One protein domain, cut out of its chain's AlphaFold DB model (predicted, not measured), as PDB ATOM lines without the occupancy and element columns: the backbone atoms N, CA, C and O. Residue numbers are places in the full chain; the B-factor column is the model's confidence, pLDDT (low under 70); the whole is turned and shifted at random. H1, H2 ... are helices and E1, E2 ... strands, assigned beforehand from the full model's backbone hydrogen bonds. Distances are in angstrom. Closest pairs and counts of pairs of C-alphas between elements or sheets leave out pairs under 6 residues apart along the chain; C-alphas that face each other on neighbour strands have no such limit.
ATOM      1  N   GLU A  10      14.484  31.964   2.642       93.50
ATOM      2  CA  GLU A  10      14.390  31.894   1.181       93.50
ATOM      3  C   GLU A  10      15.761  32.089   0.518       93.50
ATOM      4  O   GLU A  10      16.112  31.356  -0.403       93.50
ATOM      5  N   ALA A  11      16.564  33.034   1.018       91.81
ATOM      6  CA  ALA A  11      17.906  33.289   0.500       91.81
ATOM      7  C   ALA A  11      18.880  32.154   0.857       91.81
ATOM      8  O   ALA A  11      19.766  31.824   0.071       91.81
ATOM      9  N   GLU A  12      18.720  31.537   2.029       93.75
ATOM     10  CA  GLU A  12      19.490  30.354   2.422       93.75
ATOM     11  C   GLU A  12      19.178  29.153   1.520       93.75
ATOM     12  O   GLU A  12      20.093  28.444   1.087       93.75
ATOM     13  N   GLN A  13      17.901  28.949   1.188       95.31
ATOM     14  CA  GLN A  13      17.490  27.905   0.259       95.31
ATOM     15  C   GLN A  13      18.054  28.159  -1.145       95.31
ATOM     16  O   GLN A  13      18.683  27.263  -1.706       95.31
ATOM     17  N   GLU A  14      17.909  29.374  -1.680       93.94
ATOM     18  CA  GLU A  14      18.445  29.751  -2.994       93.94
ATOM     19  C   GLU A  14      19.968  29.551  -3.062       93.94
ATOM     20  O   GLU A  14      20.491  28.965  -4.011       93.94
ATOM     21  N   MET A  15      20.688  29.958  -2.013       93.38
ATOM     22  CA  MET A  15      22.129  29.734  -1.903       93.38
ATOM     23  C   MET A  15      22.469  28.237  -1.897       93.38
ATOM     24  O   MET A  15      23.398  27.811  -2.580       93.38
ATOM     25  N   THR A  16      21.718  27.428  -1.148       95.06
ATOM     26  CA  THR A  16      21.939  25.978  -1.063       95.06
ATOM     27  C   THR A  16      21.702  25.293  -2.409       95.06
ATOM     28  O   THR A  16      22.479  24.424  -2.811       95.06
ATOM     29  N   GLU A  17      20.651  25.691  -3.124       95.69
ATOM     30  CA  GLU A  17      20.343  25.198  -4.466       95.69
ATOM     31  C   GLU A  17      21.434  25.590  -5.469       95.69
ATOM     32  O   GLU A  17      21.898  24.735  -6.226       95.69
ATOM     33  N   ALA A  18      21.918  26.836  -5.422       94.25
ATOM     34  CA  ALA A  18      23.009  27.305  -6.273       94.25
ATOM     35  C   ALA A  18      24.305  26.512  -6.041       94.25
ATOM     36  O   ALA A  18      24.934  26.065  -7.001       94.25
ATOM     37  N   VAL A  19      24.688  26.287  -4.779       95.62
ATOM     38  CA  VAL A  19      25.880  25.498  -4.423       95.62
ATOM     39  C   VAL A  19      25.788  24.088  -4.989       95.62
ATOM     40  O   VAL A  19      26.728  23.640  -5.645       95.62
ATOM     41  N   ARG A  20      24.657  23.403  -4.774       96.38
ATOM     42  CA  ARG A  20      24.438  22.048  -5.304       96.38
ATOM     43  C   ARG A  20      24.508  22.032  -6.823       96.38
ATOM     44  O   ARG A  20      25.223  21.216  -7.389       96.38
ATOM     45  N   TRP A  21      23.841  22.982  -7.476       95.25
ATOM     46  CA  TRP A  21      23.841  23.079  -8.932       95.25
ATOM     47  C   TRP A  21      25.251  23.246  -9.507       95.25
ATOM     48  O   TRP A  21      25.581  22.616 -10.510       95.25
ATOM     49  N   TYR A  22      26.093  24.076  -8.888       95.00
ATOM     50  CA  TYR A  22      27.472  24.262  -9.336       95.00
ATOM     51  C   TYR A  22      28.357  23.048  -9.049       95.00
ATOM     52  O   TYR A  22      29.160  22.682  -9.907       95.00
ATOM     53  N   GLU A  23      28.194  22.414  -7.891       95.31
ATOM     54  CA  GLU A  23      28.961  21.223  -7.517       95.31
ATOM     55  C   GLU A  23      28.651  20.027  -8.429       95.31
ATOM     56  O   GLU A  23      29.567  19.336  -8.874       95.31
ATOM     57  N   ASP A  24      27.378  19.845  -8.794       96.12
ATOM     58  CA  ASP A  24      26.931  18.796  -9.717       96.12
ATOM     59  C   ASP A  24      27.456  19.011 -11.148       96.12
ATOM     60  O   ASP A  24      27.590  18.064 -11.927       96.12
ATOM     61  N   ARG A  25      27.749  20.264 -11.524       94.12
ATOM     62  CA  ARG A  25      28.300  20.616 -12.842       94.12
ATOM     63  C   ARG A  25      29.794  20.350 -12.916       94.12
ATOM     64  O   ARG A  25      30.267  19.776 -13.895       94.12
ATOM     65  N   VAL A  26      30.534  20.843 -11.928       94.81
ATOM     66  CA  VAL A  26      31.988  20.720 -11.841       94.81
ATOM     67  C   VAL A  26      32.350  20.580 -10.374       94.81
ATOM     68  O   VAL A  26      32.110  21.488  -9.579       94.81
ATOM     69  N   THR A  27      32.992  19.467 -10.031       94.62
ATOM     70  CA  THR A  27      33.474  19.217  -8.672       94.62
ATOM     71  C   THR A  27      34.365  20.367  -8.194       94.62
ATOM     72  O   THR A  27      35.302  20.768  -8.886       94.62
ATOM     73  N   GLY A  28      34.063  20.906  -7.014       94.00
ATOM     74  CA  GLY A  28      34.738  22.047  -6.399       94.00
ATOM     75  C   GLY A  28      34.172  23.418  -6.779       94.00
ATOM     76  O   GLY A  28      34.487  24.405  -6.115       94.00
ATOM     77  N   LEU A  29      33.311  23.527  -7.796       94.69
ATOM     78  CA  LEU A  29      32.753  24.821  -8.199       94.69
ATOM     79  C   LEU A  29      31.726  25.351  -7.188       94.69
ATOM     80  O   LEU A  29      31.627  26.568  -7.014       94.69
ATOM     81  N   GLY A  30      31.017  24.468  -6.476       94.31
ATOM     82  CA  GLY A  30      30.145  24.858  -5.367       94.31
ATOM     83  C   GLY A  30      30.940  25.453  -4.202       94.31
ATOM     84  O   GLY A  30      30.530  26.452  -3.609       94.31
ATOM     85  N   HIS A  31      32.132  24.915  -3.926       94.50
ATOM     86  CA  HIS A  31      33.044  25.488  -2.933       94.50
ATOM     87  C   HIS A  31      33.550  26.879  -3.346       94.50
ATOM     88  O   HIS A  31      33.496  27.824  -2.561       94.50
ATOM     89  N   GLU A  32      33.969  27.043  -4.601       94.75
ATOM     90  CA  GLU A  32      34.413  28.336  -5.138       94.75
ATOM     91  C   GLU A  32      33.297  29.397  -5.124       94.75
ATOM     92  O   GLU A  32      33.561  30.594  -4.934       94.75
ATOM     93  N   PHE A  33      32.045  28.967  -5.305       94.62
ATOM     94  CA  PHE A  33      30.867  29.814  -5.139       94.62
ATOM     95  C   PHE A  33      30.726  30.304  -3.694       94.62
ATOM     96  O   PHE A  33      30.615  31.511  -3.476       94.62
ATOM     97  N   LEU A  34      30.824  29.406  -2.708       93.94
ATOM     98  CA  LEU A  34      30.782  29.769  -1.286       93.94
ATOM     99  C   LEU A  34      31.898  30.746  -0.898       93.94
ATOM    100  O   LEU A  34      31.636  31.725  -0.205       93.94
ATOM    101  N   LEU A  35      33.123  30.544  -1.391       94.62
ATOM    102  CA  LEU A  35      34.236  31.472  -1.147       94.62
ATOM    103  C   LEU A  35      33.978  32.864  -1.745       94.62
ATOM    104  O   LEU A  35      34.300  33.890  -1.138       94.62
ATOM    105  N   SER A  36      33.376  32.911  -2.935       94.31
ATOM    106  CA  SER A  36      33.018  34.174  -3.593       94.31
ATOM    107  C   SER A  36      31.889  34.900  -2.855       94.31
ATOM    108  O   SER A  36      31.928  36.124  -2.722       94.31
ATOM    109  N   MET A  37      30.917  34.149  -2.336       93.44
ATOM    110  CA  MET A  37      29.839  34.643  -1.477       93.44
ATOM    111  C   MET A  37      30.377  35.215  -0.167       93.44
ATOM    112  O   MET A  37      30.044  36.348   0.176       93.44
ATOM    113  N   ASP A  38      31.245  34.483   0.530       92.88
ATOM    114  CA  ASP A  38      31.856  34.931   1.783       92.88
ATOM    115  C   ASP A  38      32.659  36.223   1.581       92.88
ATOM    116  O   ASP A  38      32.454  37.216   2.279       92.88
ATOM    117  N   SER A  39      33.467  36.279   0.517       93.06
ATOM    118  CA  SER A  39      34.205  37.490   0.134       93.06
ATOM    119  C   SER A  39      33.278  38.689  -0.107       93.06
ATOM    120  O   SER A  39      33.589  39.819   0.280       93.06
ATOM    121  N   LEU A  40      32.116  38.460  -0.731       92.81
ATOM    122  CA  LEU A  40      31.120  39.501  -0.966       92.81
ATOM    123  C   LEU A  40      30.466  39.965   0.343       92.81
ATOM    124  O   LEU A  40      30.310  41.169   0.552       92.81
ATOM    125  N   LEU A  41      30.125  39.041   1.242       91.69
ATOM    126  CA  LEU A  41      29.571  39.351   2.562       91.69
ATOM    127  C   LEU A  41      30.570  40.125   3.431       91.69
ATOM    128  O   LEU A  41      30.191  41.097   4.091       91.69
ATOM    129  N   VAL A  42      31.855  39.773   3.388       91.94
ATOM    130  CA  VAL A  42      32.926  40.537   4.043       91.94
ATOM    131  C   VAL A  42      32.978  41.963   3.488       91.94
ATOM    132  O   VAL A  42      32.969  42.921   4.260       91.94
ATOM    133  N   ALA A  43      32.930  42.143   2.167       91.31
ATOM    134  CA  ALA A  43      32.898  43.477   1.567       91.31
ATOM    135  C   ALA A  43      31.649  44.285   1.984       91.31
ATOM    136  O   ALA A  43      31.747  45.477   2.285       91.31
ATOM    137  N   ILE A  44      30.480  43.638   2.054       91.56
ATOM    138  CA  ILE A  44      29.224  44.250   2.519       91.56
ATOM    139  C   ILE A  44      29.321  44.666   3.987       91.56
ATOM    140  O   ILE A  44      28.911  45.770   4.334       91.56
ATOM    141  N   THR A  45      29.881  43.826   4.852       90.69
ATOM    142  CA  THR A  45      30.013  44.134   6.286       90.69
ATOM    143  C   THR A  45      31.086  45.184   6.577       90.69
ATOM    144  O   THR A  45      30.962  45.925   7.553       90.69
ATOM    145  N   GLN A  46      32.117  45.300   5.739       91.25
ATOM    146  CA  GLN A  46      33.151  46.329   5.871       91.25
ATOM    147  C   GLN A  46      32.682  47.702   5.389       91.25
ATOM    148  O   GLN A  46      32.992  48.718   6.010       91.25
ATOM    149  N   SER A  47      31.971  47.765   4.263       90.62
ATOM    150  CA  SER A  47      31.578  49.030   3.632       90.62
ATOM    151  C   SER A  47      30.244  48.892   2.900       90.62
ATOM    152  O   SER A  47      30.187  48.964   1.674       90.62
ATOM    153  N   PRO A  48      29.118  48.756   3.623       90.19
ATOM    154  CA  PRO A  48      27.820  48.510   2.993       90.19
ATOM    155  C   PRO A  48      27.328  49.687   2.140       90.19
ATOM    156  O   PRO A  48      26.505  49.512   1.241       90.19
ATOM    157  N   LEU A  49      27.816  50.899   2.424       90.62
ATOM    158  CA  LEU A  49      27.418  52.118   1.724       90.62
ATOM    159  C   LEU A  49      28.033  52.237   0.324       90.62
ATOM    160  O   LEU A  49      27.522  53.026  -0.468       90.62
ATOM    161  N   GLN A  50      29.069  51.446   0.006       92.62
ATOM    162  CA  GLN A  50      29.715  51.452  -1.313       92.62
ATOM    163  C   GLN A  50      28.828  50.842  -2.409       92.62
ATOM    164  O   GLN A  50      29.025  51.100  -3.593       92.62
ATOM    165  N   PHE A  51      27.858  50.011  -2.021       92.50
ATOM    166  CA  PHE A  51      26.979  49.319  -2.954       92.50
ATOM    167  C   PHE A  51      25.820  50.224  -3.372       92.50
ATOM    168  O   PHE A  51      25.203  50.849  -2.501       92.50
ATOM    169  N   PRO A  52      25.481  50.292  -4.670       93.25
ATOM    170  CA  PRO A  52      24.436  51.177  -5.159       93.25
ATOM    171  C   PRO A  52      23.069  50.802  -4.585       93.25
ATOM    172  O   PRO A  52      22.738  49.628  -4.386       93.25
ATOM    173  N   LEU A  53      22.265  51.831  -4.339       94.62
ATOM    174  CA  LEU A  53      20.876  51.685  -3.942       94.62
ATOM    175  C   LEU A  53      20.026  51.491  -5.200       94.62
ATOM    176  O   LEU A  53      20.097  52.302  -6.119       94.62
ATOM    177  N   VAL A  54      19.255  50.408  -5.247       92.44
ATOM    178  CA  VAL A  54      18.417  50.075  -6.410       92.44
ATOM    179  C   VAL A  54      16.990  50.553  -6.185       92.44
ATOM    180  O   VAL A  54      16.401  51.179  -7.061       92.44
ATOM    181  N   TYR A  55      16.434  50.293  -4.999       90.56
ATOM    182  CA  TYR A  55      15.062  50.676  -4.684       90.56
ATOM    183  C   TYR A  55      14.845  50.878  -3.183       90.56
ATOM    184  O   TYR A  55      15.111  49.982  -2.386       90.56
ATOM    185  N   ARG A  56      14.305  52.041  -2.789       89.44
ATOM    186  CA  ARG A  56      14.043  52.440  -1.389       89.44
ATOM    187  C   ARG A  56      15.266  52.310  -0.472       89.44
ATOM    188  O   ARG A  56      16.045  53.243  -0.399       89.44
ATOM    189  N   ASN A  57      15.421  51.173   0.211       91.44
ATOM    190  CA  ASN A  57      16.543  50.851   1.106       91.44
ATOM    191  C   ASN A  57      17.305  49.589   0.670       91.44
ATOM    192  O   ASN A  57      18.196  49.127   1.383       91.44
ATOM    193  N   ILE A  58      16.934  49.018  -0.477       92.88
ATOM    194  CA  ILE A  58      17.529  47.813  -1.038       92.88
ATOM    195  C   ILE A  58      18.781  48.214  -1.806       92.88
ATOM    196  O   ILE A  58      18.735  49.013  -2.748       92.88
ATOM    197  N   ARG A  59      19.900  47.633  -1.392       94.44
ATOM    198  CA  ARG A  59      21.191  47.735  -2.061       94.44
ATOM    199  C   ARG A  59      21.475  46.446  -2.804       94.44
ATOM    200  O   ARG A  59      21.055  45.373  -2.372       94.44
ATOM    201  N   ARG A  60      22.193  46.575  -3.915       94.50
ATOM    202  CA  ARG A  60      22.587  45.447  -4.757       94.50
ATOM    203  C   ARG A  60      24.097  45.296  -4.773       94.50
ATOM    204  O   ARG A  60      24.817  46.254  -5.058       94.50
ATOM    205  N   ALA A  61      24.557  44.080  -4.527       93.81
ATOM    206  CA  ALA A  61      25.941  43.671  -4.656       93.81
ATOM    207  C   ALA A  61      26.060  42.610  -5.752       93.81
ATOM    208  O   ALA A  61      25.295  41.653  -5.779       93.81
ATOM    209  N   LEU A  62      27.005  42.788  -6.671       92.50
ATOM    210  CA  LEU A  62      27.222  41.859  -7.778       92.50
ATOM    211  C   LEU A  62      28.389  40.935  -7.446       92.50
ATOM    212  O   LEU A  62      29.451  41.412  -7.029       92.50
ATOM    213  N   MET A  63      28.229  39.634  -7.681       91.12
ATOM    214  CA  MET A  63      29.378  38.737  -7.712       91.12
ATOM    215  C   MET A  63      30.143  38.911  -9.018       91.12
ATOM    216  O   MET A  63      29.571  38.928 -10.101       91.12
ATOM    217  N   ARG A  64      31.469  39.026  -8.924       85.19
ATOM    218  CA  ARG A  64      32.323  39.199 -10.111       85.19
ATOM    219  C   ARG A  64      32.502  37.909 -10.909       85.19
ATOM    220  O   ARG A  64      32.685  37.969 -12.117       85.19
ATOM    221  N   ARG A  65      32.507  36.763 -10.224       87.69
ATOM    222  CA  ARG A  65      32.819  35.451 -10.816       87.69
ATOM    223  C   ARG A  65      31.584  34.672 -11.250       87.69
ATOM    224  O   ARG A  65      31.668  33.872 -12.172       87.69
ATOM    225  N   PHE A  66      30.459  34.906 -10.588       89.56
ATOM    226  CA  PHE A  66      29.223  34.170 -10.809       89.56
ATOM    227  C   PHE A  66      28.114  35.143 -11.200       89.56
ATOM    228  O   PHE A  66      28.093  36.258 -10.680       89.56
ATOM    229  N   PRO A  67      27.185  34.739 -12.081       90.56
ATOM    230  CA  PRO A  67      26.063  35.567 -12.518       90.56
ATOM    231  C   PRO A  67      24.969  35.654 -11.437       90.56
ATOM    232  O   PRO A  67      23.814  35.339 -11.693       90.56
ATOM    233  N   TYR A  68      25.343  36.039 -10.215       91.75
ATOM    234  CA  TYR A  68      24.449  36.174  -9.067       91.75
ATOM    235  C   TYR A  68      24.504  37.600  -8.517       91.75
ATOM    236  O   TYR A  68      25.575  38.204  -8.374       91.75
ATOM    237  N   GLU A  69      23.327  38.127  -8.190       91.31
ATOM    238  CA  GLU A  69      23.149  39.429  -7.555       91.31
ATOM    239  C   GLU A  69      22.620  39.222  -6.136       91.31
ATOM    240  O   GLU A  69      21.678  38.467  -5.917       91.31
ATOM    241  N   LEU A  70      23.213  39.908  -5.165       92.38
ATOM    242  CA  LEU A  70      22.792  39.862  -3.774       92.38
ATOM    243  C   LEU A  70      22.067  41.155  -3.418       92.38
ATOM    244  O   LEU A  70      22.621  42.253  -3.537       92.38
ATOM    245  N   PHE A  71      20.832  41.015  -2.945       93.06
ATOM    246  CA  PHE A  71      20.012  42.120  -2.468       93.06
ATOM    247  C   PHE A  71      20.004  42.146  -0.943       93.06
ATOM    248  O   PHE A  71      19.726  41.141  -0.296       93.06
ATOM    249  N   PHE A  72      20.300  43.304  -0.357       92.88
ATOM    250  CA  PHE A  72      20.320  43.459   1.097       92.88
ATOM    251  C   PHE A  72      19.797  44.823   1.539       92.88
ATOM    252  O   PHE A  72      19.773  45.792   0.777       92.88
ATOM    253  N   VAL A  73      19.391  44.901   2.805       92.12
ATOM    254  CA  VAL A  73      18.922  46.131   3.453       92.12
ATOM    255  C   VAL A  73      19.726  46.389   4.721       92.12
ATOM    256  O   VAL A  73      20.049  45.467   5.466       92.12
ATOM    257  N   LEU A  74      20.039  47.657   4.989       90.12
ATOM    258  CA  LEU A  74      20.672  48.052   6.245       90.12
ATOM    259  C   LEU A  74      19.594  48.334   7.288       90.12
ATOM    260  O   LEU A  74      18.811  49.270   7.137       90.12
TER     261      LEU A  74
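Overview. This is residues 10 to 74 of the 102 residues of the protein "Type II toxin-antitoxin system RelE/ParE family toxin" of Lentisphaerae bacterium (UniProt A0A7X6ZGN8). A small meander sheet of three strands, E1 to E3, sits beside the later part of a long helix, H2, and a second helix, H1, makes a V with H2 by meeting it near the link between them. H2 runs along much of the length and only grazes the sheet, while H1 stays apart from the strands. The printed part has 65 residues, with two named helices and three named strands that follow along the chain as H1, H2, E1, E2, E3; the sheet's order is E1, E2, E3, antiparallel throughout, and the class is mixed, helices and strands. The whole is only just compact, close to loose, with a radius of gyration of the C-alphas of 12.6 A, and its outline is elongated, 37 by 22 by 16 A.

Arrangement. Begin with the sheet, where E2, residues 58 to 62, is the inner strand. On one side of it is the edge strand E3, residues 69 to 73, antiparallel at 150 degrees; this hairpin has N 61 and O 70 at 2.8 A and N 72 and O 59 at 3.0 A, within hydrogen-bond range. On the other side is the edge strand E1, residues 53 to 55, antiparallel at 125 degrees; in this hairpin look for N 58 and O 55 at 2.8 A. H2, residues 29 to 46, is on the sheet but only grazes it, with its residues 37 to 44; the closest C-alphas of H2 and E2 are those of Leu 40 and Ala 61, 7.6 A apart. From there go to H1, residues 10 to 25: its residues 18 to 23 alone touch H2, at residues 29 to 34 alone, and the closest C-alphas are those of Glu 23 and Gly 30, 4.4 A apart. H1 and H2 form a helical hairpin and run opposite ways at a tilt of 37 degrees, only just steep. H1 is not on the sheet. In H1 and H2 every O i to N i+4 pair is within hydrogen-bond range.

Along the chain. Find C-alpha 58 at (17.529, 47.813, -1.038); from there E2 runs 13.2 A to C-alpha 62. E3 covers 13.6 A, from C-alpha 69 to C-alpha 73 at (18.922, 46.131, 3.453), and E1 covers 5.9 A. H2 spans 25.7 A from first to last C-alpha. H1 begins with C-alpha 10 at (14.390, 31.894, 1.181) and spans 22.7 A.

Size, cuts and confidence. Look for the two C-alphas farthest apart at Thr 27 and Arg 56, 39.2 A from each other. The printed part, residues 10 to 74, has no cut. No link is long: H1 to H2 and E1 to E2 are tight, H2 to E1 and E2 to E3 short. The mean pLDDT of the printed part is 92.9, and no printed residue is under 70.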